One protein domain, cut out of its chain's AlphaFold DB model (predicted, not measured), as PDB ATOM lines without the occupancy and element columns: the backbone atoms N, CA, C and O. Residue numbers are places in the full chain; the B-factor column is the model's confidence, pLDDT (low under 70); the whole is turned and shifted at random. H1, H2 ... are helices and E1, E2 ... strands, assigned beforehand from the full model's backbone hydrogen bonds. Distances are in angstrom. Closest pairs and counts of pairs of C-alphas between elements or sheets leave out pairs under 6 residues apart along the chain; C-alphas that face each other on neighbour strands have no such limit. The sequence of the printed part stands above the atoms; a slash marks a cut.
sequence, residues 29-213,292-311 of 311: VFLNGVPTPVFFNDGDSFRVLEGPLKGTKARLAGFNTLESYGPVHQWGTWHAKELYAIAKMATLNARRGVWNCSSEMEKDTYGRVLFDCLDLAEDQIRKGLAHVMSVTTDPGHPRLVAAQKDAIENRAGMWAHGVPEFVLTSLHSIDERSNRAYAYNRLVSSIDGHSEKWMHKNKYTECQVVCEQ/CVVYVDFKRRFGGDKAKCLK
ATOM      1  N   VAL A  29      69.457 125.531 100.232       97.19
ATOM      2  CA  VAL A  29      68.985 124.534 101.202       97.19
ATOM      3  C   VAL A  29      69.599 124.827 102.564       97.19
ATOM      4  O   VAL A  29      70.801 125.051 102.671       97.19
ATOM      5  N   PHE A  30      68.791 124.825 103.619       98.00
ATOM      6  CA  PHE A  30      69.266 124.939 104.993       98.00
ATOM      7  C   PHE A  30      69.687 123.556 105.493       98.00
ATOM      8  O   PHE A  30      68.836 122.719 105.770       98.00
ATOM      9  N   LEU A  31      70.994 123.304 105.600       97.62
ATOM     10  CA  LEU A  31      71.547 122.051 106.126       97.62
ATOM     11  C   LEU A  31      71.881 122.232 107.605       97.62
ATOM     12  O   LEU A  31      72.757 123.031 107.934       97.62
ATOM     13  N   ASN A  32      71.182 121.523 108.493       96.94
ATOM     14  CA  ASN A  32      71.301 121.690 109.948       96.94
ATOM     15  C   ASN A  32      71.175 123.173 110.369       96.94
ATOM     16  O   ASN A  32      71.935 123.672 111.196       96.94
ATOM     17  N   GLY A  33      70.243 123.900 109.738       96.56
ATOM     18  CA  GLY A  33      69.999 125.329 109.975       96.56
ATOM     19  C   GLY A  33      70.937 126.298 109.240       96.56
ATOM     20  O   GLY A  33      70.725 127.506 109.315       96.56
ATOM     21  N   VAL A  34      71.940 125.815 108.496       96.81
ATOM     22  CA  VAL A  34      72.899 126.668 107.773       96.81
ATOM     23  C   VAL A  34      72.508 126.799 106.295       96.81
ATOM     24  O   VAL A  34      72.488 125.784 105.588       96.81
ATOM     25  N   PRO A  35      72.238 128.017 105.778       96.88
ATOM     26  CA  PRO A  35      71.928 128.211 104.364       96.88
ATOM     27  C   PRO A  35      73.135 127.813 103.511       96.88
ATOM     28  O   PRO A  35      74.221 128.377 103.635       96.88
ATOM     29  N   THR A  36      72.939 126.822 102.651       97.06
ATOM     30  CA  THR A  36      74.005 126.173 101.894       97.06
ATOM     31  C   THR A  36      73.606 126.066 100.420       97.06
ATOM     32  O   THR A  36      72.530 125.542 100.116       97.06
ATOM     33  N   PRO A  37      74.449 126.529  99.477       96.50
ATOM     34  CA  PRO A  37      74.186 126.354  98.058       96.50
ATOM     35  C   PRO A  37      74.416 124.894  97.647       96.50
ATOM     36  O   PRO A  37      75.471 124.302  97.911       96.50
ATOM     37  N   VAL A  38      73.437 124.316  96.955       97.06
ATOM     38  CA  VAL A  38      73.487 122.936  96.460       97.06
ATOM     39  C   VAL A  38      73.143 122.856  94.975       97.06
ATOM     40  O   VAL A  38      72.540 123.756  94.393       97.06
ATOM     41  N   PHE A  39      73.517 121.737  94.362       95.81
ATOM     42  CA  PHE A  39      73.127 121.359  93.011       95.81
ATOM     43  C   PHE A  39      72.347 120.048  93.042       95.81
ATOM     44  O   PHE A  39      72.918 119.001  93.353       95.81
ATOM     45  N   PHE A  40      71.065 120.090  92.691       95.44
ATOM     46  CA  PHE A  40      70.234 118.895  92.540       95.44
ATOM     47  C   PHE A  40      70.550 118.172  91.226       95.44
ATOM     48  O   PHE A  40      70.425 118.755  90.139       95.44
ATOM     49  N   ASN A  41      70.955 116.903  91.332       90.19
ATOM     50  CA  ASN A  41      71.183 116.019  90.184       90.19
ATOM     51  C   ASN A  41      69.907 115.279  89.748       90.19
ATOM     52  O   ASN A  41      69.777 114.923  88.580       90.19
ATOM     53  N   ASP A  42      68.984 115.081  90.681       93.12
ATOM     54  CA  ASP A  42      67.622 114.584  90.502       93.12
ATOM     55  C   ASP A  42      66.742 115.195  91.615       93.12
ATOM     56  O   ASP A  42      67.174 116.119  92.308       93.12
ATOM     57  N   GLY A  43      65.488 114.763  91.756       96.31
ATOM     58  CA  GLY A  43      64.568 115.371  92.720       96.31
ATOM     59  C   GLY A  43      64.729 114.891  94.168       96.31
ATOM     60  O   GLY A  43      64.041 115.425  95.038       96.31
ATOM     61  N   ASP A  44      65.619 113.928  94.436       96.69
ATOM     62  CA  ASP A  44      65.853 113.343  95.764       96.69
ATOM     63  C   ASP A  44      67.344 113.194  96.133       96.69
ATOM     64  O   ASP A  44      67.703 112.506  97.094       96.69
ATOM     65  N   SER A  45      68.236 113.842  95.384       95.81
ATOM     66  CA  SER A  45      69.674 113.870  95.633       95.81
ATOM     67  C   SER A  45      70.276 115.206  95.186       95.81
ATOM     68  O   SER A  45      69.906 115.790  94.162       95.81
ATOM     69  N   PHE A  46      71.261 115.682  95.944       96.81
ATOM     70  CA  PHE A  46      72.017 116.881  95.591       96.81
ATOM     71  C   PHE A  46      73.501 116.750  95.923       96.81
ATOM     72  O   PHE A  46      73.941 115.867  96.663       96.81
ATOM     73  N   ARG A  47      74.298 117.679  95.396       96.75
ATOM     74  CA  ARG A  47      75.685 117.912  95.794       96.75
ATOM     75  C   ARG A  47      75.826 119.272  96.462       96.75
ATOM     76  O   ARG A  47      75.369 120.272  95.920       96.75
ATOM     77  N   VAL A  48      76.529 119.312  97.588       97.00
ATOM     78  CA  VAL A  48      76.875 120.566  98.270       97.00
ATOM     79  C   VAL A  48      77.971 121.298  97.494       97.00
ATOM     80  O   VAL A  48      79.020 120.710  97.201       97.00
ATOM     81  N   LEU A  49      77.743 122.568  97.160       96.50
ATOM     82  CA  LEU A  49      78.660 123.358  96.331       96.50
ATOM     83  C   LEU A  49      79.700 124.120  97.158       96.50
ATOM     84  O   LEU A  49      80.857 124.217  96.740       96.50
ATOM     85  N   GLU A  50      79.313 124.624  98.330       95.00
ATOM     86  CA  GLU A  50      80.150 125.477  99.184       95.00
ATOM     87  C   GLU A  50      79.901 125.216 100.678       95.00
ATOM     88  O   GLU A  50      79.002 124.464 101.049       95.00
ATOM     89  N   GLY A  51      80.725 125.819 101.540       93.94
ATOM     90  CA  GLY A  51      80.646 125.664 102.993       93.94
ATOM     91  C   GLY A  51      81.333 124.402 103.544       93.94
ATOM     92  O   GLY A  51      82.019 123.689 102.805       93.94
ATOM     93  N   PRO A  52      81.168 124.110 104.849       93.69
ATOM     94  CA  PRO A  52      81.870 123.020 105.540       93.69
ATOM     95  C   PRO A  52      81.601 121.622 104.968       93.69
ATOM     96  O   PRO A  52      82.440 120.735 105.075       93.69
ATOM     97  N   LEU A  53      80.442 121.430 104.328       95.50
ATOM     98  CA  LEU A  53      80.037 120.162 103.718       95.50
ATOM     99  C   LEU A  53      80.341 120.096 102.212       95.50
ATOM    100  O   LEU A  53      79.856 119.188 101.535       95.50
ATOM    101  N   LYS A  54      81.122 121.037 101.661       97.12
ATOM    102  CA  LYS A  54      81.433 121.121 100.226       97.12
ATOM    103  C   LYS A  54      81.853 119.776  99.630       97.12
ATOM    104  O   LYS A  54      82.700 119.063 100.159       97.12
ATOM    105  N   GLY A  55      81.281 119.455  98.472       94.44
ATOM    106  CA  GLY A  55      81.571 118.230  97.730       94.44
ATOM    107  C   GLY A  55      80.782 117.008  98.201       94.44
ATOM    108  O   GLY A  55      80.747 116.016  97.465       94.44
ATOM    109  N   THR A  56      80.102 117.089  99.350       95.88
ATOM    110  CA  THR A  56      79.223 116.031  99.860       95.88
ATOM    111  C   THR A  56      78.126 115.713  98.852       95.88
ATOM    112  O   THR A  56      77.513 116.612  98.272       95.88
ATOM    113  N   LYS A  57      77.889 114.418  98.643       96.31
ATOM    114  CA  LYS A  57      76.732 113.899  97.911       96.31
ATOM    115  C   LYS A  57      75.660 113.555  98.935       96.31
ATOM    116  O   LYS A  57      75.955 112.806  99.863       96.31
ATOM    117  N   ALA A  58      74.458 114.074  98.756       96.19
ATOM    118  CA  ALA A  58      73.317 113.802  99.610       96.19
ATOM    119  C   ALA A  58      72.347 112.841  98.921       96.19
ATOM    120  O   ALA A  58      72.161 112.908  97.704       96.19
ATOM    121  N   ARG A  59      71.725 111.970  99.713       95.75
ATOM    122  CA  ARG A  59      70.498 111.255  99.361       95.75
ATOM    123  C   ARG A  59      69.428 111.676 100.357       95.75
ATOM    124  O   ARG A  59      69.678 111.652 101.560       95.75
ATOM    125  N   LEU A  60      68.265 112.059  99.853       96.31
ATOM    126  CA  LEU A  60      67.154 112.472 100.692       96.31
ATOM    127  C   LEU A  60      66.369 111.246 101.156       96.31
ATOM    128  O   LEU A  60      66.083 110.342 100.369       96.31
ATOM    129  N   ALA A  61      66.114 111.184 102.458       94.31
ATOM    130  CA  ALA A  61      65.440 110.072 103.109       94.31
ATOM    131  C   ALA A  61      63.911 110.240 103.079       94.31
ATOM    132  O   ALA A  61      63.390 111.340 102.921       94.31
ATOM    133  N   GLY A  62      63.187 109.128 103.238       95.94
ATOM    134  CA  GLY A  62      61.728 109.113 103.405       95.94
ATOM    135  C   GLY A  62      60.904 109.160 102.114       95.94
ATOM    136  O   GLY A  62      59.708 108.871 102.148       95.94
ATOM    137  N   PHE A  63      61.519 109.467 100.971       98.19
ATOM    138  CA  PHE A  63      60.855 109.477  99.668       98.19
ATOM    139  C   PHE A  63      61.803 109.077  98.537       98.19
ATOM    140  O   PHE A  63      63.022 108.990  98.709       98.19
ATOM    141  N   ASN A  64      61.234 108.820  97.364       97.88
ATOM    142  CA  ASN A  64      61.985 108.594  96.141       97.88
ATOM    143  C   ASN A  64      61.255 109.245  94.962       97.88
ATOM    144  O   ASN A  64      60.035 109.142  94.822       97.88
ATOM    145  N   THR A  65      62.009 109.944  94.120       98.19
ATOM    146  CA  THR A  65      61.529 110.372  92.804       98.19
ATOM    147  C   THR A  65      61.786 109.284  91.777       98.19
ATOM    148  O   THR A  65      62.731 108.508  91.915       98.19
ATOM    149  N   LEU A  66      60.996 109.268  90.706       97.44
ATOM    150  CA  LEU A  66      61.277 108.403  89.564       97.44
ATOM    151  C   LEU A  66      62.671 108.681  88.994       97.44
ATOM    152  O   LEU A  66      63.169 109.810  89.019       97.44
ATOM    153  N   GLU A  67      63.293 107.641  88.457       93.81
ATOM    154  CA  GLU A  67      64.651 107.709  87.939       93.81
ATOM    155  C   GLU A  67      64.765 108.712  86.782       93.81
ATOM    156  O   GLU A  67      64.079 108.628  85.761       93.81
ATOM    157  N   SER A  68      65.678 109.674  86.925       91.88
ATOM    158  CA  SER A  68      65.792 110.813  86.005       91.88
ATOM    159  C   SER A  68      66.907 110.653  84.962       91.88
ATOM    160  O   SER A  68      67.297 111.617  84.291       91.88
ATOM    161  N   TYR A  69      67.437 109.441  84.784       89.12
ATOM    162  CA  TYR A  69      68.448 109.144  83.765       89.12
ATOM    163  C   TYR A  69      67.859 108.658  82.430       89.12
ATOM    164  O   TYR A  69      68.623 108.393  81.506       89.12
ATOM    165  N   GLY A  70      66.541 108.592  82.269       90.19
ATOM    166  CA  GLY A  70      65.890 108.313  80.986       90.19
ATOM    167  C   GLY A  70      64.437 107.862  81.159       90.19
ATOM    168  O   GLY A  70      63.975 107.757  82.295       90.19
ATOM    169  N   PRO A  71      63.719 107.579  80.060       92.56
ATOM    170  CA  PRO A  71      62.384 106.982  80.081       92.56
ATOM    171  C   PRO A  71      62.434 105.526  80.543       92.56
ATOM    172  O   PRO A  71      62.415 104.607  79.729       92.56
ATOM    173  N   VAL A  72      62.536 105.319  81.857       95.06
ATOM    174  CA  VAL A  72      62.698 103.974  82.425       95.06
ATOM    175  C   VAL A  72      61.452 103.409  83.067       95.06
ATOM    176  O   VAL A  72      61.273 102.204  82.991       95.06
ATOM    177  N   HIS A  73      60.612 104.231  83.685       97.69
ATOM    178  CA  HIS A  73      59.436 103.750  84.405       97.69
ATOM    179  C   HIS A  73      58.204 103.718  83.507       97.69
ATOM    180  O   HIS A  73      58.035 104.608  82.678       97.69
ATOM    181  N   GLN A  74      57.326 102.736  83.711       96.88
ATOM    182  CA  GLN A  74      56.036 102.631  83.029       96.88
ATOM    183  C   GLN A  74      55.020 101.860  83.884       96.88
ATOM    184  O   GLN A  74      55.384 100.876  84.516       96.88
ATOM    185  N   TRP A  75      53.758 102.289  83.902       97.62
ATOM    186  CA  TRP A  75      52.611 101.529  84.424       97.62
ATOM    187  C   TRP A  75      51.309 102.125  83.895       97.62
ATOM    188  O   TRP A  75      51.287 103.265  83.422       97.62
ATOM    189  N   GLY A  76      50.214 101.370  84.014       95.38
ATOM    190  CA  GLY A  76      48.903 101.814  83.551       95.38
ATOM    191  C   GLY A  76      48.959 102.265  82.091       95.38
ATOM    192  O   GLY A  76      49.529 101.578  81.244       95.38
ATOM    193  N   THR A  77      48.408 103.445  81.805       96.88
ATOM    194  CA  THR A  77      48.447 104.044  80.458       96.88
ATOM    195  C   THR A  77      49.545 105.096  80.288       96.88
ATOM    196  O   THR A  77      49.502 105.865  79.332       96.88
ATOM    197  N   TRP A  78      50.522 105.179  81.197       97.44
ATOM    198  CA  TRP A  78      51.676 106.057  81.002       97.44
ATOM    199  C   TRP A  78      52.605 105.540  79.907       97.44
ATOM    200  O   TRP A  78      52.940 104.355  79.866       97.44
ATOM    201  N   HIS A  79      53.139 106.446  79.093       95.38
ATOM    202  CA  HIS A  79      54.360 106.192  78.342       95.38
ATOM    203  C   HIS A  79      55.595 106.548  79.175       95.38
ATOM    204  O   HIS A  79      55.622 107.537  79.909       95.38
ATOM    205  N   ALA A  80      56.687 105.803  78.992       95.88
ATOM    206  CA  ALA A  80      57.901 106.001  79.784       95.88
ATOM    207  C   ALA A  80      58.518 107.411  79.668       95.88
ATOM    208  O   ALA A  80      59.134 107.914  80.609       95.88
ATOM    209  N   LYS A  81      58.320 108.095  78.531       96.25
ATOM    210  CA  LYS A  81      58.756 109.490  78.340       96.25
ATOM    211  C   LYS A  81      57.964 110.490  79.180       96.25
ATOM    212  O   LYS A  81      58.521 111.509  79.578       96.25
ATOM    213  N   GLU A  82      56.701 110.208  79.465       97.62
ATOM    214  CA  GLU A  82      55.858 111.084  80.276       97.62
ATOM    215  C   GLU A  82      56.250 110.981  81.751       97.62
ATOM    216  O   GLU A  82      56.503 111.996  82.395       97.62
ATOM    217  N   LEU A  83      56.454 109.762  82.258       98.12
ATOM    218  CA  LEU A  83      56.990 109.553  83.608       98.12
ATOM    219  C   LEU A  83      58.409 110.112  83.767       98.12
ATOM    220  O   LEU A  83      58.760 110.649  84.818       98.12
ATOM    221  N   TYR A  84      59.217 110.081  82.708       97.44
ATOM    222  CA  TYR A  84      60.497 110.785  82.690       97.44
ATOM    223  C   TYR A  84      60.343 112.308  82.792       97.44
ATOM    224  O   TYR A  84      61.125 112.958  83.490       97.44
ATOM    225  N   ALA A  85      59.326 112.894  82.156       98.12
ATOM    226  CA  ALA A  85      59.015 114.309  82.335       98.12
ATOM    227  C   ALA A  85      58.614 114.614  83.791       98.12
ATOM    228  O   ALA A  85      59.104 115.601  84.342       98.12
ATOM    229  N   ILE A  86      57.836 113.742  84.453       98.50
ATOM    230  CA  ILE A  86      57.551 113.851  85.897       98.50
ATOM    231  C   ILE A  86      58.852 113.857  86.719       98.50
ATOM    232  O   ILE A  86      59.056 114.753  87.538       98.50
ATOM    233  N   ALA A  87      59.783 112.934  86.452       98.00
ATOM    234  CA  ALA A  87      61.085 112.889  87.132       98.00
ATOM    235  C   ALA A  87      61.892 114.197  86.961       98.00
ATOM    236  O   ALA A  87      62.555 114.683  87.887       98.00
ATOM    237  N   LYS A  88      61.827 114.814  85.773       97.38
ATOM    238  CA  LYS A  88      62.456 116.118  85.516       97.38
ATOM    239  C   LYS A  88      61.745 117.267  86.214       97.38
ATOM    240  O   LYS A  88      62.426 118.155  86.729       97.38
ATOM    241  N   MET A  89      60.420 117.234  86.300       98.31
ATOM    242  CA  MET A  89      59.665 118.205  87.090       98.31
ATOM    243  C   MET A  89      60.000 118.108  88.577       98.31
ATOM    244  O   MET A  89      60.179 119.147  89.203       98.31
ATOM    245  N   ALA A  90      60.206 116.903  89.119       98.38
ATOM    246  CA  ALA A  90      60.682 116.719  90.491       98.38
ATOM    247  C   ALA A  90      62.030 117.422  90.718       98.38
ATOM    248  O   ALA A  90      62.207 118.169  91.681       98.38
ATOM    249  N   THR A  91      62.968 117.256  89.783       97.31
ATOM    250  CA  THR A  91      64.278 117.928  89.838       97.31
ATOM    251  C   THR A  91      64.125 119.452  89.782       97.31
ATOM    252  O   THR A  91      64.757 120.176  90.548       97.31
ATOM    253  N   LEU A  92      63.269 119.963  88.894       96.69
ATOM    254  CA  LEU A  92      63.016 121.400  88.762       96.69
ATOM    255  C   LEU A  92      62.350 121.992  90.011       96.69
ATOM    256  O   LEU A  92      62.706 123.094  90.423       96.69
ATOM    257  N   ASN A  93      61.407 121.263  90.607       97.62
ATOM    258  CA  ASN A  93      60.723 121.651  91.833       97.62
ATOM    259  C   ASN A  93      61.721 121.778  92.992       97.62
ATOM    260  O   ASN A  93      61.822 122.845  93.598       97.62
ATOM    261  N   ALA A  94      62.553 120.752  93.196       97.19
ATOM    262  CA  ALA A  94      63.628 120.784  94.184       97.19
ATOM    263  C   ALA A  94      64.580 121.970  93.956       97.19
ATOM    264  O   ALA A  94      64.979 122.642  94.903       97.19
ATOM    265  N   ARG A  95      64.889 122.295  92.694       96.19
ATOM    266  CA  ARG A  95      65.805 123.394  92.370       96.19
ATOM    267  C   ARG A  95      65.269 124.792  92.677       96.19
ATOM    268  O   ARG A  95      66.068 125.690  92.940       96.19
ATOM    269  N   ARG A  96      63.954 124.988  92.556       93.94
ATOM    270  CA  ARG A  96      63.296 126.301  92.663       93.94
ATOM    271  C   ARG A  96      62.848 126.649  94.078       93.94
ATOM    272  O   ARG A  96      62.577 127.818  94.335       93.94
ATOM    273  N   GLY A  97      62.723 125.659  94.953       92.69
ATOM    274  CA  GLY A  97      62.316 125.887  96.333       92.69
ATOM    275  C   GLY A  97      63.465 126.248  97.267       92.69
ATOM    276  O   GLY A  97      64.636 126.291  96.885       92.69
ATOM    277  N   VAL A  98      63.081 126.491  98.516       95.81
ATOM    278  CA  VAL A  98      63.969 126.670  99.661       95.81
ATOM    279  C   VAL A  98      63.560 125.625 100.685       95.81
ATOM    280  O   VAL A  98      62.397 125.585 101.076       95.81
ATOM    281  N   TRP A  99      64.502 124.775 101.084       97.81
ATOM    282  CA  TRP A  99      64.202 123.553 101.836       97.81
ATOM    283  C   TRP A  99      65.020 123.467 103.112       97.81
ATOM    284  O   TRP A  99      66.152 123.960 103.158       97.81
ATOM    285  N   ASN A 100      64.464 122.815 104.126       98.25
ATOM    286  CA  ASN A 100      65.102 122.624 105.418       98.25
ATOM    287  C   ASN A 100      65.428 121.152 105.606       98.25
ATOM    288  O   ASN A 100      64.541 120.302 105.605       98.25
ATOM    289  N   CYS A 101      66.712 120.867 105.789       98.00
ATOM    290  CA  CYS A 101      67.211 119.514 105.901       98.00
ATOM    291  C   CYS A 101      68.049 119.325 107.161       98.00
ATOM    292  O   CYS A 101      68.905 120.157 107.478       98.00
ATOM    293  N   SER A 102      67.872 118.193 107.831       97.50
ATOM    294  CA  SER A 102      68.695 117.758 108.957       97.50
ATOM    295  C   SER A 102      69.424 116.450 108.652       97.50
ATOM    296  O   SER A 102      69.012 115.666 107.796       97.50
ATOM    297  N   SER A 103      70.562 116.226 109.308       96.44
ATOM    298  CA  SER A 103      71.322 114.983 109.187       96.44
ATOM    299  C   SER A 103      72.240 114.758 110.381       96.44
ATOM    300  O   SER A 103      72.993 115.656 110.763       96.44
ATOM    301  N   GLU A 104      72.265 113.510 110.853       95.06
ATOM    302  CA  GLU A 104      73.269 112.967 111.782       95.06
ATOM    303  C   GLU A 104      74.539 112.479 111.056       95.06
ATOM    304  O   GLU A 104      75.379 111.775 111.611       95.06
ATOM    305  N   MET A 105      74.696 112.848 109.780       94.69
ATOM    306  CA  MET A 105      75.841 112.531 108.920       94.69
ATOM    307  C   MET A 105      76.036 111.040 108.613       94.69
ATOM    308  O   MET A 105      77.100 110.627 108.134       94.69
ATOM    309  N   GLU A 106      74.989 110.239 108.811       94.44
ATOM    310  CA  GLU A 106      74.946 108.849 108.374       94.44
ATOM    311  C   GLU A 106      75.089 108.738 106.855       94.44
ATOM    312  O   GLU A 106      74.675 109.620 106.097       94.44
ATOM    313  N   LYS A 107      75.680 107.633 106.393       92.75
ATOM    314  CA  LYS A 107      75.916 107.385 104.970       92.75
ATOM    315  C   LYS A 107      75.189 106.145 104.491       92.75
ATOM    316  O   LYS A 107      75.174 105.119 105.167       92.75
ATOM    317  N   ASP A 108      74.671 106.219 103.272       88.69
ATOM    318  CA  ASP A 108      74.160 105.050 102.572       88.69
ATOM    319  C   ASP A 108      75.292 104.141 102.055       88.69
ATOM    320  O   ASP A 108      76.486 104.447 102.128       88.69
ATOM    321  N   THR A 109      74.914 103.010 101.456       85.88
ATOM    322  CA  THR A 109      75.860 102.037 100.883       85.88
ATOM    323  C   THR A 109      76.702 102.579  99.722       85.88
ATOM    324  O   THR A 109      77.661 101.926  99.316       85.88
ATOM    325  N   TYR A 110      76.334 103.732  99.159       85.25
ATOM    326  CA  TYR A 110      77.043 104.419  98.078       85.25
ATOM    327  C   TYR A 110      77.888 105.598  98.593       85.25
ATOM    328  O   TYR A 110      78.481 106.328  97.795       85.25
ATOM    329  N   GLY A 111      77.962 105.784  99.916       91.81
ATOM    330  CA  GLY A 111      78.725 106.844 100.565       91.81
ATOM    331  C   GLY A 111      78.074 108.227 100.489       91.81
ATOM    332  O   GLY A 111      78.760 109.220 100.740       91.81
ATOM    333  N   ARG A 112      76.787 108.314 100.127       94.81
ATOM    334  CA  ARG A 112      76.014 109.564 100.166       94.81
ATOM    335  C   ARG A 112      75.524 109.805 101.585       94.81
ATOM    336  O   ARG A 112      75.077 108.864 102.231       94.81
ATOM    337  N   VAL A 113      75.594 111.045 102.049       96.81
ATOM    338  CA  VAL A 113      75.047 111.433 103.353       96.81
ATOM    339  C   VAL A 113      73.523 111.443 103.276       96.81
ATOM    340  O   VAL A 113      72.960 111.966 102.312       96.81
ATOM    341  N   LEU A 114      72.869 110.850 104.270       96.19
ATOM    342  CA  LEU A 114      71.417 110.831 104.389       96.19
ATOM    343  C   LEU A 114      70.938 112.127 105.033       96.19
ATOM    344  O   LEU A 114      71.332 112.439 106.154       96.19
ATOM    345  N   PHE A 115      70.094 112.870 104.326       97.44
ATOM    346  CA  PHE A 115      69.421 114.052 104.858       97.44
ATOM    347  C   PHE A 115      67.918 113.803 104.933       97.44
ATOM    348  O   PHE A 115      67.328 113.290 103.981       97.44
ATOM    349  N   ASP A 116      67.303 114.199 106.040       97.25
ATOM    350  CA  ASP A 116      65.855 114.334 106.151       97.25
ATOM    351  C   ASP A 116      65.474 115.761 105.753       97.25
ATOM    352  O   ASP A 116      65.889 116.712 106.407       97.25
ATOM    353  N   CYS A 117      64.727 115.906 104.660       97.62
ATOM    354  CA  CYS A 117      64.214 117.180 104.158       97.62
ATOM    355  C   CYS A 117      62.686 117.105 104.091       97.62
ATOM    356  O   CYS A 117      62.107 117.042 103.002       97.62
ATOM    357  N   LEU A 118      62.035 117.010 105.251       97.62
ATOM    358  CA  LEU A 118      60.611 116.681 105.347       97.62
ATOM    359  C   LEU A 118      59.696 117.644 104.567       97.62
ATOM    360  O   LEU A 118      58.673 117.210 104.038       97.62
ATOM    361  N   ASP A 119      60.054 118.928 104.470       97.81
ATOM    362  CA  ASP A 119      59.289 119.934 103.721       97.81
ATOM    363  C   ASP A 119      59.356 119.718 102.199       97.81
ATOM    364  O   ASP A 119      58.319 119.712 101.533       97.81
ATOM    365  N   LEU A 120      60.546 119.451 101.658       98.31
ATOM    366  CA  LEU A 120      60.734 119.062 100.261       98.31
ATOM    367  C   LEU A 120      60.047 117.728  99.957       98.31
ATOM    368  O   LEU A 120      59.370 117.607  98.939       98.31
ATOM    369  N   ALA A 121      60.218 116.729 100.825       98.62
ATOM    370  CA  ALA A 121      59.627 115.406 100.646       98.62
ATOM    371  C   ALA A 121      58.099 115.493 100.534       98.62
ATOM    372  O   ALA A 121      57.512 114.952  99.596       98.62
ATOM    373  N   GLU A 122      57.455 116.216 101.457       98.69
ATOM    374  CA  GLU A 122      56.008 116.410 101.422       98.69
ATOM    375  C   GLU A 122      55.568 117.163 100.164       98.69
ATOM    376  O   GLU A 122      54.623 116.731  99.507       98.69
ATOM    377  N   ASP A 123      56.246 118.253  99.799       98.69
ATOM    378  CA  ASP A 123      55.885 119.044  98.619       98.69
ATOM    379  C   ASP A 123      55.994 118.228  97.316       98.69
ATOM    380  O   ASP A 123      55.074 118.244  96.493       98.69
ATOM    381  N   GLN A 124      57.071 117.451  97.151       98.75
ATOM    382  CA  GLN A 124      57.237 116.547  96.008       98.75
ATOM    383  C   GLN A 124      56.119 115.503  95.956       98.75
ATOM    384  O   GLN A 124      55.546 115.262  94.892       98.75
ATOM    385  N   ILE A 125      55.796 114.889  97.097       98.88
ATOM    386  CA  ILE A 125      54.776 113.843  97.185       98.88
ATOM    387  C   ILE A 125      53.384 114.411  96.891       98.88
ATOM    388  O   ILE A 125      52.675 113.845  96.062       98.88
ATOM    389  N   ARG A 126      53.007 115.555  97.479       98.75
ATOM    390  CA  ARG A 126      51.701 116.199  97.233       98.75
ATOM    391  C   ARG A 126      51.489 116.554  95.766       98.75
ATOM    392  O   ARG A 126      50.380 116.446  95.256       98.75
ATOM    393  N   LYS A 127      52.556 116.944  95.065       98.81
ATOM    394  CA  LYS A 127      52.524 117.236  93.624       98.81
ATOM    395  C   LYS A 127      52.538 115.976  92.744       98.81
ATOM    396  O   LYS A 127      52.489 116.097  91.521       98.81
ATOM    397  N   GLY A 128      52.641 114.781  93.330       98.69
ATOM    398  CA  GLY A 128      52.799 113.522  92.598       98.69
ATOM    399  C   GLY A 128      54.130 113.420  91.846       98.69
ATOM    400  O   GLY A 128      54.213 112.755  90.817       98.69
ATOM    401  N   LEU A 129      55.168 114.123  92.307       98.81
ATOM    402  CA  LEU A 129      56.516 114.112  91.721       98.81
ATOM    403  C   LEU A 129      57.426 113.053  92.370       98.81
ATOM    404  O   LEU A 129      58.506 112.753  91.858       98.81
ATOM    405  N   ALA A 130      56.983 112.499  93.496       98.75
ATOM    406  CA  ALA A 130      57.653 111.475  94.275       98.75
ATOM    407  C   ALA A 130      56.637 110.540  94.935       98.75
ATOM    408  O   ALA A 130      55.451 110.859  95.035       98.75
ATOM    409  N   HIS A 131      57.142 109.429  95.460       98.75
ATOM    410  CA  HIS A 131      56.413 108.545  96.357       98.75
ATOM    411  C   HIS A 131      57.177 108.378  97.677       98.75
ATOM    412  O   HIS A 131      58.397 108.554  97.746       98.75
ATOM    413  N   VAL A 132      56.453 108.034  98.735       98.56
ATOM    414  CA  VAL A 132      57.001 107.672 100.042       98.56
ATOM    415  C   VAL A 132      57.880 106.443  99.882       98.56
ATOM    416  O   VAL A 132      57.544 105.514  99.145       98.56
ATOM    417  N   MET A 133      59.007 106.428 100.584       97.25
ATOM    418  CA  MET A 133      59.892 105.276 100.606       97.25
ATOM    419  C   MET A 133      60.562 105.123 101.970       97.25
ATOM    420  O   MET A 133      61.364 105.956 102.389       97.25
ATOM    421  N   SER A 134      60.303 103.984 102.599       94.56
ATOM    422  CA  SER A 134      61.165 103.361 103.593       94.56
ATOM    423  C   SER A 134      62.016 102.294 102.912       94.56
ATOM    424  O   SER A 134      61.553 101.576 102.024       94.56
ATOM    425  N   VAL A 135      63.281 102.161 103.312       89.94
ATOM    426  CA  VAL A 135      64.160 101.077 102.830       89.94
ATOM    427  C   VAL A 135      63.913  99.747 103.551       89.94
ATOM    428  O   VAL A 135      64.466  98.726 103.112       89.94
ATOM    429  N   THR A 136      63.127  99.770 104.632       91.56
ATOM    430  CA  THR A 136      62.771  98.639 105.502       91.56
ATOM    431  C   THR A 136      61.337  98.169 105.234       91.56
ATOM    432  O   THR A 136      60.680  98.642 104.310       91.56
ATOM    433  N   THR A 137      60.875  97.209 106.033       90.69
ATOM    434  CA  THR A 137      59.480  96.744 106.086       90.69
ATOM    435  C   THR A 137      58.547  97.703 106.805       90.69
ATOM    436  O   THR A 137      57.338  97.500 106.778       90.69
ATOM    437  N   ASP A 138      59.091  98.707 107.485       93.94
ATOM    438  CA  ASP A 138      58.281  99.653 108.235       93.94
ATOM    439  C   ASP A 138      57.638 100.651 107.267       93.94
ATOM    440  O   ASP A 138      58.285 101.050 106.286       93.94
ATOM    441  N   PRO A 139      56.403 101.096 107.548       96.06
ATOM    442  CA  PRO A 139      55.793 102.212 106.844       96.06
ATOM    443  C   PRO A 139      56.702 103.443 106.822       96.06
ATOM    444  O   PRO A 139      57.496 103.686 107.736       96.06
ATOM    445  N   GLY A 140      56.559 104.262 105.785       97.31
ATOM    446  CA  GLY A 140      57.196 105.568 105.731       97.31
ATOM    447  C   GLY A 140      56.632 106.540 106.769       97.31
ATOM    448  O   GLY A 140      55.662 106.266 107.477       97.31
ATOM    449  N   HIS A 141      57.241 107.724 106.845       97.56
ATOM    450  CA  HIS A 141      56.836 108.749 107.801       97.56
ATOM    451  C   HIS A 141      55.329 109.078 107.657       97.56
ATOM    452  O   HIS A 141      54.908 109.443 106.554       97.56
ATOM    453  N   PRO A 142      54.508 109.049 108.730       98.06
ATOM    454  CA  PRO A 142      53.046 109.176 108.628       98.06
ATOM    455  C   PRO A 142      52.559 110.427 107.883       98.06
ATOM    456  O   PRO A 142      51.627 110.355 107.086       98.06
ATOM    457  N   ARG A 143      53.232 111.571 108.082       98.06
ATOM    458  CA  ARG A 143      52.973 112.821 107.332       98.06
ATOM    459  C   ARG A 143      53.118 112.642 105.816       98.06
ATOM    460  O   ARG A 143      52.305 113.162 105.063       98.06
ATOM    461  N   LEU A 144      54.135 111.901 105.378       98.75
ATOM    462  CA  LEU A 144      54.393 111.651 103.963       98.75
ATOM    463  C   LEU A 144      53.417 110.611 103.402       98.75
ATOM    464  O   LEU A 144      52.925 110.786 102.293       98.75
ATOM    465  N   VAL A 145      53.062 109.583 104.184       98.75
ATOM    466  CA  VAL A 145      52.017 108.605 103.821       98.75
ATOM    467  C   VAL A 145      50.672 109.295 103.598       98.75
ATOM    468  O   VAL A 145      50.022 109.065 102.581       98.75
ATOM    469  N   ALA A 146      50.279 110.203 104.495       98.69
ATOM    470  CA  ALA A 146      49.064 110.994 104.328       98.69
ATOM    471  C   ALA A 146      49.112 111.869 103.062       98.69
ATOM    472  O   ALA A 146      48.137 111.918 102.316       98.69
ATOM    473  N   ALA A 147      50.251 112.514 102.786       98.81
ATOM    474  CA  ALA A 147      50.447 113.297 101.566       98.81
ATOM    475  C   ALA A 147      50.378 112.440 100.289       98.81
ATOM    476  O   ALA A 147      49.814 112.878  99.291       98.81
ATOM    477  N   GLN A 148      50.919 111.220 100.310       98.81
ATOM    478  CA  GLN A 148      50.845 110.301  99.173       98.81
ATOM    479  C   GLN A 148      49.420 109.833  98.927       98.81
ATOM    480  O   GLN A 148      48.987 109.809  97.778       98.81
ATOM    481  N   LYS A 149      48.686 109.494  99.989       98.81
ATOM    482  CA  LYS A 149      47.278 109.120  99.880       98.81
ATOM    483  C   LYS A 149      46.463 110.238  99.221       98.81
ATOM    484  O   LYS A 149      45.750 109.968  98.262       98.81
ATOM    485  N   ASP A 150      46.647 111.479  99.666       98.75
ATOM    486  CA  ASP A 150      46.017 112.665  99.072       98.75
ATOM    487  C   ASP A 150      46.406 112.847  97.590       98.75
ATOM    488  O   ASP A 150      45.548 113.031  96.728       98.75
ATOM    489  N   ALA A 151      47.692 112.707  97.252       98.81
ATOM    490  CA  ALA A 151      48.161 112.789  95.868       98.81
ATOM    491  C   ALA A 151      47.576 111.681  94.970       98.81
ATOM    492  O   ALA A 151      47.247 111.940  93.811       98.81
ATOM    493  N   ILE A 152      47.426 110.462  95.492       98.75
ATOM    494  CA  ILE A 152      46.807 109.327  94.795       98.75
ATOM    495  C   ILE A 152      45.310 109.572  94.576       98.75
ATOM    496  O   ILE A 152      44.829 109.421  93.452       98.75
ATOM    497  N   GLU A 153      44.581 109.983  95.616       98.56
ATOM    498  CA  GLU A 153      43.145 110.287  95.547       98.56
ATOM    499  C   GLU A 153      42.855 111.381  94.510       98.56
ATOM    500  O   GLU A 153      41.916 111.261  93.719       98.56
ATOM    501  N   ASN A 154      43.723 112.393  94.435       98.69
ATOM    502  CA  ASN A 154      43.642 113.482  93.461       98.69
ATOM    503  C   ASN A 154      44.314 113.175  92.115       98.69
ATOM    504  O   ASN A 154      44.364 114.050  91.248       98.69
ATOM    505  N   ARG A 155      44.832 111.954  91.913       98.50
ATOM    506  CA  ARG A 155      45.493 111.532  90.665       98.50
ATOM    507  C   ARG A 155      46.620 112.484  90.231       98.50
ATOM    508  O   ARG A 155      46.802 112.755  89.045       98.50
ATOM    509  N   ALA A 156      47.371 113.015  91.191       98.69
ATOM    510  CA  ALA A 156      48.418 113.998  90.951       98.69
ATOM    511  C   ALA A 156      49.667 113.363  90.320       98.69
ATOM    512  O   ALA A 156      50.099 112.277  90.715       98.69
ATOM    513  N   GLY A 157      50.287 114.077  89.376       98.56
ATOM    514  CA  GLY A 157      51.585 113.721  88.798       98.56
ATOM    515  C   GLY A 157      51.651 112.265  88.336       98.56
ATOM    516  O   GLY A 157      50.836 111.835  87.525       98.56
ATOM    517  N   MET A 158      52.599 111.496  88.872       98.62
ATOM    518  CA  MET A 158      52.832 110.093  88.520       98.62
ATOM    519  C   MET A 158      51.599 109.184  88.713       98.62
ATOM    520  O   MET A 158      51.483 108.160  88.044       98.62
ATOM    521  N   TRP A 159      50.631 109.571  89.545       98.62
ATOM    522  CA  TRP A 159      49.430 108.780  89.841       98.62
ATOM    523  C   TRP A 159      48.293 108.954  88.823       98.62
ATOM    524  O   TRP A 159      47.281 108.255  88.904       98.62
ATOM    525  N   ALA A 160      48.433 109.869  87.855       98.50
ATOM    526  CA  ALA A 160      47.318 110.274  87.000       98.50
ATOM    527  C   ALA A 160      46.719 109.138  86.153       98.50
ATOM    528  O   ALA A 160      45.509 109.105  85.921       98.50
ATOM    529  N   HIS A 161      47.561 108.209  85.691       97.88
ATOM    530  CA  HIS A 161      47.182 107.123  84.777       97.88
ATOM    531  C   HIS A 161      47.121 105.754  85.478       97.88
ATOM    532  O   HIS A 161      47.295 104.709  84.851       97.88
ATOM    533  N   GLY A 162      46.880 105.760  86.790       96.69
ATOM    534  CA  GLY A 162      46.780 104.560  87.614       96.69
ATOM    535  C   GLY A 162      47.860 104.490  88.687       96.69
ATOM    536  O   GLY A 162      48.873 105.193  88.644       96.69
ATOM    537  N   VAL A 163      47.616 103.616  89.661       97.62
ATOM    538  CA  VAL A 163      48.462 103.418  90.837       97.62
ATOM    539  C   VAL A 163      48.863 101.948  90.875       97.62
ATOM    540  O   VAL A 163      47.985 101.104  91.061       97.62
ATOM    541  N   PRO A 164      50.146 101.608  90.664       96.69
ATOM    542  CA  PRO A 164      50.593 100.236  90.844       96.69
ATOM    543  C   PRO A 164      50.570  99.884  92.334       96.69
ATOM    544  O   PRO A 164      50.782 100.755  93.178       96.69
ATOM    545  N   GLU A 165      50.362  98.609  92.667       95.38
ATOM    546  CA  GLU A 165      50.448  98.127  94.054       95.38
ATOM    547  C   GLU A 165      51.830  98.440  94.648       95.38
ATOM    548  O   GLU A 165      51.947  98.965  95.759       95.38
ATOM    549  N   PHE A 166      52.872  98.208  93.846       97.12
ATOM    550  CA  PHE A 166      54.246  98.561  94.158       97.12
ATOM    551  C   PHE A 166      54.865  99.397  93.043       97.12
ATOM    552  O   PHE A 166      54.803  99.040  91.870       97.12
ATOM    553  N   VAL A 167      55.571 100.463  93.405       97.94
ATOM    554  CA  VAL A 167      56.511 101.127  92.503       97.94
ATOM    555  C   VAL A 167      57.797 100.300  92.456       97.94
ATOM    556  O   VAL A 167      58.467 100.097  93.473       97.94
ATOM    557  N   LEU A 168      58.165  99.820  91.269       97.38
ATOM    558  CA  LEU A 168      59.439  99.150  91.028       97.38
ATOM    559  C   LEU A 168      60.533 100.221  90.917       97.38
ATOM    560  O   LEU A 168      60.620 100.935  89.920       97.38
ATOM    561  N   THR A 169      61.344 100.375  91.965       93.75
ATOM    562  CA  THR A 169      62.287 101.508  92.089       93.75
ATOM    563  C   THR A 169      63.704 101.171  91.657       93.75
ATOM    564  O   THR A 169      64.429 102.038  91.183       93.75
ATOM    565  N   SER A 170      64.126  99.912  91.784       91.00
ATOM    566  CA  SER A 170      65.470  99.503  91.370       91.00
ATOM    567  C   SER A 170      65.495  98.092  90.813       91.00
ATOM    568  O   SER A 170      64.958  97.172  91.437       91.00
ATOM    569  N   LEU A 171      66.209  97.927  89.701       94.69
ATOM    570  CA  LEU A 171      66.554  96.634  89.125       94.69
ATOM    571  C   LEU A 171      68.015  96.287  89.390       94.69
ATOM    572  O   LEU A 171      68.883  97.152  89.238       94.69
ATOM    573  N   HIS A 172      68.265  95.018  89.713       93.56
ATOM    574  CA  HIS A 172      69.611  94.467  89.838       93.56
ATOM    575  C   HIS A 172      69.711  93.126  89.124       93.56
ATOM    576  O   HIS A 172      69.078  92.158  89.532       93.56
ATOM    577  N   SER A 173      70.544  93.038  88.090       94.50
ATOM    578  CA  SER A 173      70.827  91.758  87.432       94.50
ATOM    579  C   SER A 173      71.818  90.911  88.243       94.50
ATOM    580  O   SER A 173      72.680  91.442  88.949       94.50
ATOM    581  N   ILE A 174      71.743  89.578  88.130       94.69
ATOM    582  CA  ILE A 174      72.668  88.667  88.833       94.69
ATOM    583  C   ILE A 174      74.138  88.880  88.440       94.69
ATOM    584  O   ILE A 174      75.036  88.687  89.256       94.69
ATOM    585  N   ASP A 175      74.398  89.318  87.210       92.12
ATOM    586  CA  ASP A 175      75.746  89.535  86.687       92.12
ATOM    587  C   ASP A 175      76.346  90.908  87.031       92.12
ATOM    588  O   ASP A 175      77.530  91.127  86.776       92.12
ATOM    589  N   GLU A 176      75.604  91.792  87.712       88.25
ATOM    590  CA  GLU A 176      76.169  93.023  88.286       88.25
ATOM    591  C   GLU A 176      77.179  92.724  89.408       88.25
ATOM    592  O   GLU A 176      78.076  93.526  89.683       88.25
ATOM    593  N   ARG A 177      77.027  91.580  90.093       84.81
ATOM    594  CA  ARG A 177      77.900  91.151  91.197       84.81
ATOM    595  C   ARG A 177      78.133  89.643  91.156       84.81
ATOM    596  O   ARG A 177      77.365  88.872  91.725       84.81
ATOM    597  N   SER A 178      79.261  89.236  90.578       82.69
ATOM    598  CA  SER A 178      79.643  87.825  90.395       82.69
ATOM    599  C   SER A 178      79.772  87.006  91.688       82.69
ATOM    600  O   SER A 178      79.752  85.781  91.635       82.69
ATOM    601  N   ASN A 179      79.889  87.649  92.854       87.69
ATOM    602  CA  ASN A 179      80.058  86.985  94.149       87.69
ATOM    603  C   ASN A 179      78.747  86.746  94.919       87.69
ATOM    604  O   ASN A 179      78.793  86.390  96.099       87.69
ATOM    605  N   ARG A 180      77.577  86.967  94.306       88.00
ATOM    606  CA  ARG A 180      76.274  86.776  94.960       88.00
ATOM    607  C   ARG A 180      75.486  85.643  94.318       88.00
ATOM    608  O   ARG A 180      75.395  85.544  93.105       88.00
ATOM    609  N   ALA A 181      74.847  84.824  95.154       91.75
ATOM    610  CA  ALA A 181      73.978  83.736  94.696       91.75
ATOM    611  C   ALA A 181      72.616  84.220  94.160       91.75
ATOM    612  O   ALA A 181      71.927  83.469  93.468       91.75
ATOM    613  N   TYR A 182      72.222  85.446  94.518       93.19
ATOM    614  CA  TYR A 182      70.964  86.082  94.140       93.19
ATOM    615  C   TYR A 182      71.162  87.591  93.973       93.19
ATOM    616  O   TYR A 182      71.966  88.204  94.688       93.19
ATOM    617  N   ALA A 183      70.370  88.177  93.083       95.06
ATOM    618  CA  ALA A 183      70.114  89.607  93.021       95.06
ATOM    619  C   ALA A 183      68.697  89.894  93.531       95.06
ATOM    620  O   ALA A 183      67.950  88.969  93.869       95.06
ATOM    621  N   TYR A 184      68.353  91.173  93.654       95.06
ATOM    622  CA  TYR A 184      67.003  91.555  94.033       95.06
ATOM    623  C   TYR A 184      66.579  92.852  93.370       95.06
ATOM    624  O   TYR A 184      67.360  93.798  93.323       95.06
ATOM    625  N   ASN A 185      65.321  92.916  92.962       96.50
ATOM    626  CA  ASN A 185      64.671  94.174  92.632       96.50
ATOM    627  C   ASN A 185      63.974  94.732  93.874       96.50
ATOM    628  O   ASN A 185      63.602  93.976  94.780       96.50
ATOM    629  N   ARG A 186      63.796  96.052  93.927       96.50
ATOM    630  CA  ARG A 186      63.091  96.712  95.030       96.50
ATOM    631  C   ARG A 186      61.698  97.128  94.600       96.50
ATOM    632  O   ARG A 186      61.542  97.858  93.624       96.50
ATOM    633  N   LEU A 187      60.730  96.698  95.389       97.31
ATOM    634  CA  LEU A 187      59.333  97.078  95.294       97.31
ATOM    635  C   LEU A 187      59.032  98.017  96.459       97.31
ATOM    636  O   LEU A 187      59.412  97.711  97.586       97.31
ATOM    637  N   VAL A 188      58.398  99.157  96.199       98.00
ATOM    638  CA  VAL A 188      57.977 100.105  97.237       98.00
ATOM    639  C   VAL A 188      56.464 100.224  97.201       98.00
ATOM    640  O   VAL A 188      55.906 100.564  96.163       98.00
ATOM    641  N   SER A 189      55.809  99.907  98.311       97.00
ATOM    642  CA  SER A 189      54.351  99.902  98.428       97.00
ATOM    643  C   SER A 189      53.774 101.295  98.169       97.00
ATOM    644  O   SER A 189      54.173 102.277  98.802       97.00
ATOM    645  N   SER A 190      52.788 101.386  97.276       97.81
ATOM    646  CA  SER A 190      52.031 102.625  97.049       97.81
ATOM    647  C   SER A 190      51.069 102.954  98.200       97.81
ATOM    648  O   SER A 190      50.504 104.046  98.233       97.81
ATOM    649  N   ILE A 191      50.878 102.041  99.159       96.81
ATOM    650  CA  ILE A 191      49.968 102.241 100.297       96.81
ATOM    651  C   ILE A 191      50.646 103.067 101.395       96.81
ATOM    652  O   ILE A 191      50.065 104.016 101.911       96.81
ATOM    653  N   ASP A 192      51.877 102.715 101.748       96.88
ATOM    654  CA  ASP A 192      52.558 103.218 102.947       96.88
ATOM    655  C   ASP A 192      54.072 103.410 102.759       96.88
ATOM    656  O   ASP A 192      54.757 103.871 103.671       96.88
ATOM    657  N   GLY A 193      54.613 103.085 101.583       97.88
ATOM    658  CA  GLY A 193      56.019 103.275 101.251       97.88
ATOM    659  C   GLY A 193      56.982 102.238 101.829       97.88
ATOM    660  O   GLY A 193      58.188 102.442 101.691       97.88
ATOM    661  N   HIS A 194      56.525 101.146 102.455       96.75
ATOM    662  CA  HIS A 194      57.453 100.085 102.869       96.75
ATOM    663  C   HIS A 194      58.109  99.411 101.652       96.75
ATOM    664  O   HIS A 194      57.558  99.391 100.549       96.75
ATOM    665  N   SER A 195      59.304  98.852 101.847       96.12
ATOM    666  CA  SER A 195      60.042  98.136 100.805       96.12
ATOM    667  C   SER A 195      59.911  96.622 100.929       96.12
ATOM    668  O   SER A 195      60.215  96.041 101.969       96.12
ATOM    669  N   GLU A 196      59.660  95.975  99.797       95.81
ATOM    670  CA  GLU A 196      59.800  94.537  99.605       95.81
ATOM    671  C   GLU A 196      60.964  94.227  98.655       95.81
ATOM    672  O   GLU A 196      61.335  95.012  97.770       95.81
ATOM    673  N   LYS A 197      61.579  93.058  98.848       95.00
ATOM    674  CA  LYS A 197      62.639  92.564  97.960       95.00
ATOM    675  C   LYS A 197      62.086  91.461  97.084       95.00
ATOM    676  O   LYS A 197      61.686  90.420  97.586       95.00
ATOM    677  N   TRP A 198      62.172  91.644  95.776       96.19
ATOM    678  CA  TRP A 198      61.925  90.585  94.811       96.19
ATOM    679  C   TRP A 198      63.251  89.897  94.487       96.19
ATOM    680  O   TRP A 198      64.051  90.408  93.706       96.19
ATOM    681  N   MET A 199      63.520  88.763  95.135       95.56
ATOM    682  CA  MET A 199      64.776  88.019  94.998       95.56
ATOM    683  C   MET A 199      64.748  87.132  93.747       95.56
ATOM    684  O   MET A 199      63.801  86.378  93.541       95.56
ATOM    685  N   HIS A 200      65.810  87.147  92.939       95.06
ATOM    686  CA  HIS A 200      65.886  86.335  91.721       95.06
ATOM    687  C   HIS A 200      67.321  85.946  91.336       95.06
ATOM    688  O   HIS A 200      68.309  86.424  91.896       95.06
ATOM    689  N   LYS A 201      67.425  85.054  90.344       95.62
ATOM    690  CA  LYS A 201      68.678  84.686  89.656       95.62
ATOM    691  C   LYS A 201      68.725  85.167  88.204       95.62
ATOM    692  O   LYS A 201      69.619  84.787  87.458       95.62
ATOM    693  N   ASN A 202      67.744  85.971  87.798       95.38
ATOM    694  CA  ASN A 202      67.630  86.441  86.423       95.38
ATOM    695  C   ASN A 202      68.827  87.310  86.034       95.38
ATOM    696  O   ASN A 202      69.280  88.151  86.816       95.38
ATOM    697  N   LYS A 203      69.288  87.097  84.803       95.81
ATOM    698  CA  LYS A 203      70.186  87.997  84.095       95.81
ATOM    699  C   LYS A 203      69.350  88.866  83.163       95.81
ATOM    700  O   LYS A 203      68.614  88.321  82.343       95.81
ATOM    701  N   TYR A 204      69.474  90.181  83.288       95.88
ATOM    702  CA  TYR A 204      68.763  91.125  82.436       95.88
ATOM    703  C   TYR A 204      69.626  91.579  81.262       95.88
ATOM    704  O   TYR A 204      70.824  91.827  81.408       95.88
ATOM    705  N   THR A 205      69.019  91.697  80.083       95.12
ATOM    706  CA  THR A 205      69.680  92.273  78.903       95.12
ATOM    707  C   THR A 205      69.496  93.787  78.865       95.12
ATOM    708  O   THR A 205      68.479  94.298  79.326       95.12
ATOM    709  N   GLU A 206      70.457  94.523  78.296       93.50
ATOM    710  CA  GLU A 206      70.335  95.981  78.128       93.50
ATOM    711  C   GLU A 206      69.021  96.343  77.414       93.50
ATOM    712  O   GLU A 206      68.662  95.728  76.410       93.50
ATOM    713  N   CYS A 207      68.312  97.339  77.947       94.38
ATOM    714  CA  CYS A 207      67.004  97.807  77.488       94.38
ATOM    715  C   CYS A 207      65.836  96.818  77.656       94.38
ATOM    716  O   CYS A 207      64.761  97.057  77.107       94.38
ATOM    717  N   GLN A 208      66.003  95.739  78.424       96.62
ATOM    718  CA  GLN A 208      64.894  94.850  78.774       96.62
ATOM    719  C   GLN A 208      63.879  95.570  79.664       96.62
ATOM    720  O   GLN A 208      64.252  96.143  80.685       96.62
ATOM    721  N   VAL A 209      62.594  95.485  79.322       96.75
ATOM    722  CA  VAL A 209      61.508  95.901  80.219       96.75
ATOM    723  C   VAL A 209      61.258  94.780  81.225       96.75
ATOM    724  O   VAL A 209      61.050  93.629  80.844       96.75
ATOM    725  N   VAL A 210      61.312  95.113  82.511       97.12
ATOM    726  CA  VAL A 210      61.033  94.195  83.618       97.12
ATOM    727  C   VAL A 210      59.857  94.753  84.399       97.12
ATOM    728  O   VAL A 210      59.944  95.868  84.905       97.12
ATOM    729  N   CYS A 211      58.784  93.975  84.504       96.38
ATOM    730  CA  CYS A 211      57.567  94.358  85.209       96.38
ATOM    731  C   CYS A 211      57.389  93.517  86.468       96.38
ATOM    732  O   CYS A 211      57.590  92.300  86.440       96.38
ATOM    733  N   GLU A 212      56.992  94.157  87.565       94.56
ATOM    734  CA  GLU A 212      56.317  93.433  88.639       94.56
ATOM    735  C   GLU A 212      54.895  93.064  88.190       94.56
ATOM    736  O   GLU A 212      54.315  93.740  87.336       94.56
ATOM    737  N   GLN A 213      54.376  91.947  88.696       92.56
ATOM    738  CA  GLN A 213      53.084  91.404  88.283       92.56
ATOM    739  C   GLN A 213      52.023  91.706  89.338       92.56
ATOM    740  O   GLN A 213      52.135  91.256  90.475       92.56
ATOM    741  N   CYS A 292      56.619  98.709  85.740       97.50
ATOM    742  CA  CYS A 292      57.692  98.276  84.856       97.50
ATOM    743  C   CYS A 292      58.876  99.243  84.875       97.50
ATOM    744  O   CYS A 292      58.708 100.463  84.960       97.50
ATOM    745  N   VAL A 293      60.082  98.690  84.735       97.12
ATOM    746  CA  VAL A 293      61.333  99.439  84.605       97.12
ATOM    747  C   VAL A 293      62.177  98.900  83.453       97.12
ATOM    748  O   VAL A 293      62.332  97.691  83.289       97.12
ATOM    749  N   VAL A 294      62.769  99.801  82.667       96.19
ATOM    750  CA  VAL A 294      63.786  99.464  81.665       96.19
ATOM    751  C   VAL A 294      65.127  99.210  82.352       96.19
ATOM    752  O   VAL A 294      65.727 100.109  82.945       96.19
ATOM    753  N   TYR A 295      65.636  97.988  82.236       95.25
ATOM    754  CA  TYR A 295      66.947  97.617  82.745       95.25
ATOM    755  C   TYR A 295      68.075  98.178  81.878       95.25
ATOM    756  O   TYR A 295      68.172  97.907  80.680       95.25
ATOM    757  N   VAL A 296      68.995  98.897  82.516       92.56
ATOM    758  CA  VAL A 296      70.299  99.260  81.957       92.56
ATOM    759  C   VAL A 296      71.349  99.099  83.051       92.56
ATOM    760  O   VAL A 296      71.141  99.554  84.182       92.56
ATOM    761  N   ASP A 297      72.477  98.471  82.714       87.12
ATOM    762  CA  ASP A 297      73.603  98.304  83.636       87.12
ATOM    763  C   ASP A 297      74.072  99.664  84.169       87.12
ATOM    764  O   ASP A 297      74.140 100.654  83.434       87.12
ATOM    765  N   PHE A 298      74.418  99.716  85.454       82.69
ATOM    766  CA  PHE A 298      74.829 100.947  86.127       82.69
ATOM    767  C   PHE A 298      75.936 101.713  85.375       82.69
ATOM    768  O   PHE A 298      75.867 102.939  85.276       82.69
ATOM    769  N   LYS A 299      76.910 101.013  84.772       81.50
ATOM    770  CA  LYS A 299      78.024 101.620  84.018       81.50
ATOM    771  C   LYS A 299      77.567 102.323  82.735       81.50
ATOM    772  O   LYS A 299      78.304 103.149  82.207       81.50
ATOM    773  N   ARG A 300      76.369 102.009  82.229       86.31
ATOM    774  CA  ARG A 300      75.780 102.579  81.003       86.31
ATOM    775  C   ARG A 300      74.740 103.674  81.273       86.31
ATOM    776  O   ARG A 300      74.352 104.371  80.335       86.31
ATOM    777  N   ARG A 301      74.290 103.858  82.525       81.62
ATOM    778  CA  ARG A 301      73.262 104.862  82.892       81.62
ATOM    779  C   ARG A 301      73.775 106.301  82.795       81.62
ATOM    780  O   ARG A 301      73.037 107.195  82.378       81.62
ATOM    781  N   PHE A 302      75.041 106.517  83.158       69.12
ATOM    782  CA  PHE A 302      75.646 107.841  83.304       69.12
ATOM    783  C   PHE A 302      76.855 107.987  82.361       69.12
ATOM    784  O   PHE A 302      77.868 107.327  82.562       69.12
ATOM    785  N   GLY A 303      76.762 108.833  81.324       63.25
ATOM    786  CA  GLY A 303      77.876 109.112  80.397       63.25
ATOM    787  C   GLY A 303      77.450 109.481  78.967       63.25
ATOM    788  O   GLY A 303      76.258 109.506  78.658       63.25
ATOM    789  N   GLY A 304      78.431 109.761  78.094       61.91
ATOM    790  CA  GLY A 304      78.219 110.086  76.669       61.91
ATOM    791  C   GLY A 304      77.693 108.912  75.827       61.91
ATOM    792  O   GLY A 304      76.885 109.113  74.921       61.91
ATOM    793  N   ASP A 305      78.032 107.678  76.215       79.12
ATOM    794  CA  ASP A 305      77.586 106.428  75.573       79.12
ATOM    795  C   ASP A 305      76.373 105.787  76.271       79.12
ATOM    796  O   ASP A 305      76.256 104.556  76.390       79.12
ATOM    797  N   LYS A 306      75.449 106.633  76.745       83.44
ATOM    798  CA  LYS A 306      74.180 106.205  77.344       83.44
ATOM    799  C   LYS A 306      73.430 105.236  76.415       83.44
ATOM    800  O   LYS A 306      73.395 105.433  75.196       83.44
ATOM    801  N   ALA A 307      72.823 104.197  76.995       88.56
ATOM    802  CA  ALA A 307      72.052 103.193  76.259       88.56
ATOM    803  C   ALA A 307      70.937 103.829  75.408       88.56
ATOM    804  O   ALA A 307      70.316 104.812  75.812       88.56
ATOM    805  N   LYS A 308      70.669 103.268  74.220       88.69
ATOM    806  CA  LYS A 308      69.742 103.865  73.237       88.69
ATOM    807  C   LYS A 308      68.311 104.009  73.763       88.69
ATOM    808  O   LYS A 308      67.678 105.010  73.469       88.69
ATOM    809  N   CYS A 309      67.833 103.057  74.563       90.19
ATOM    810  CA  CYS A 309      66.503 103.121  75.179       90.19
ATOM    811  C   CYS A 309      66.344 104.247  76.209       90.19
ATOM    812  O   CYS A 309      65.223 104.561  76.583       90.19
ATOM    813  N   LEU A 310      67.443 104.849  76.676       89.25
ATOM    814  CA  LEU A 310      67.414 105.954  77.633       89.25
ATOM    815  C   LEU A 310      67.497 107.338  76.961       89.25
ATOM    816  O   LEU A 310      67.616 108.341  77.671       89.25
ATOM    817  N   LYS A 311      67.524 107.388  75.621       85.25
ATOM    818  CA  LYS A 311      67.639 108.614  74.818       85.25
ATOM    819  C   LYS A 311      66.280 109.118  74.338       85.25
ATOM    820  O   LYS A 311      65.385 108.292  74.054       85.25
TER     821      LYS A 311
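This is residues 29 to 213 and 292 to 311 of the 311 residues of a protein of Myxococcales bacterium (UniProt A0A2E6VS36). A two-stranded ribbon, E5 and E8, lies in the middle with helices H1, H2 and H3 packed round it; at one end of the domain stands a six-stranded sheet curled like part of a barrel, and at the other a small sandwich of a three-stranded and a two-stranded sheet. H2 and H3 run side by side, H1 reaches from the ribbon to the curled sheet, and the short H4 follows the sandwich near the end of the printed part. The printed part has 205 residues with four named helices and thirteen named strands, in the order E1 E2 E3 E4 E5 H1 E6 E7 H2 E8 H3 E9 E10 E11 E12 E13 H4; the class is mixed, helices and strands, with under half of the residues in named elements. The curled sheet, order E6 E1 E2 E3 E4 E7, is mixed, and the other sheets are antiparallel. The whole is compact, with a radius of gyration of the C-alphas of 16.7 A and spans of 46 by 39 by 33 A.

E1, residues 29 to 31, begins with C-alpha 29 at (68.985, 124.534, 101.202). E2 is residues 34 to 40, 17.3 A long, E3 45 to 48, E4 57 to 60 and E5 63 to 65. H1, residues 80 to 96, is 24.6 A long and begins with C-alpha 80 at (57.901, 106.001, 79.784). E6 is residues 99 to 101, E7 113 to 115, H2 118 to 126, 12.1 A long, and E8 130 to 132. H3 is residues 142 to 153, 16.4 A long. E9 is residues 166 to 170, E10 183 to 189, 19.6 A long, E11 195 to 200, 16.0 A, and E12 208 to 213, 15.5 A. E13 is residues 292 to 295, and H4, residues 298 to 301, ends with C-alpha 301 at (73.262, 104.862, 82.892).

E1 to E4 form a meander, each strand the antiparallel neighbour of the one before; N 31 and O 34 are 2.9 A apart, N 39 and O 47 2.8 A, and N 58 and O 46 2.8 A. E2 is staggered, pairing with E1 over residues 34 to 36 and with E3 over 38 to 40. The edge strands E6 and E7 are parallel to E1 and E4, with N 101 and O 30 2.8 A apart and N 113 and O 57 2.8 A. This sheet is strongly twisted. H1 only grazes it with residues 91 to 95, and H2 only grazes it with 118 to 123. H1 touches H2 with residues 90 to 94 alone, the closest C-alphas being those of Ala 90 and Gln 124 at 6.5 A; they run opposite ways at a tilt of 35.3 degrees, only just steep. H2 touches H3, closest at the C-alphas of Arg 126 and Ala 151, 5.1 A, at a shallow tilt of 17 degrees, the same way. E5 and E8 are antiparallel, with N 64 and O 131 2.9 A apart. E9, E10 and E11 form a second meander, with N 167 and O 188 2.8 A apart and N 185 and O 198 2.9 A. E12 and E13 are antiparallel, with N 293 and O 210 2.8 A apart, and form a sandwich, two sheets face to face, with E9 E10 E11, their best planes 35 degrees apart; the closest C-alphas of E9 and E13 are those of Leu 168 and Cys 292, 6.5 A. H4 touches no helix. Every O i to N i+4 pair is within hydrogen-bond range in H1, H2 and H3; H4 is too short for such a pair.

The C-alphas farthest apart, those of Gly 51 and Gln 213, are 46.4 A apart. Residues 214 to 291 are not printed, and C-alphas 213 and 292 are 9.0 A apart across the cut. The long links are E5 to H1, E6 to E7, H3 to E9 and E9 to E10. Mean pLDDT of the printed part is 94.8, and residues 302 to 304 are under 70.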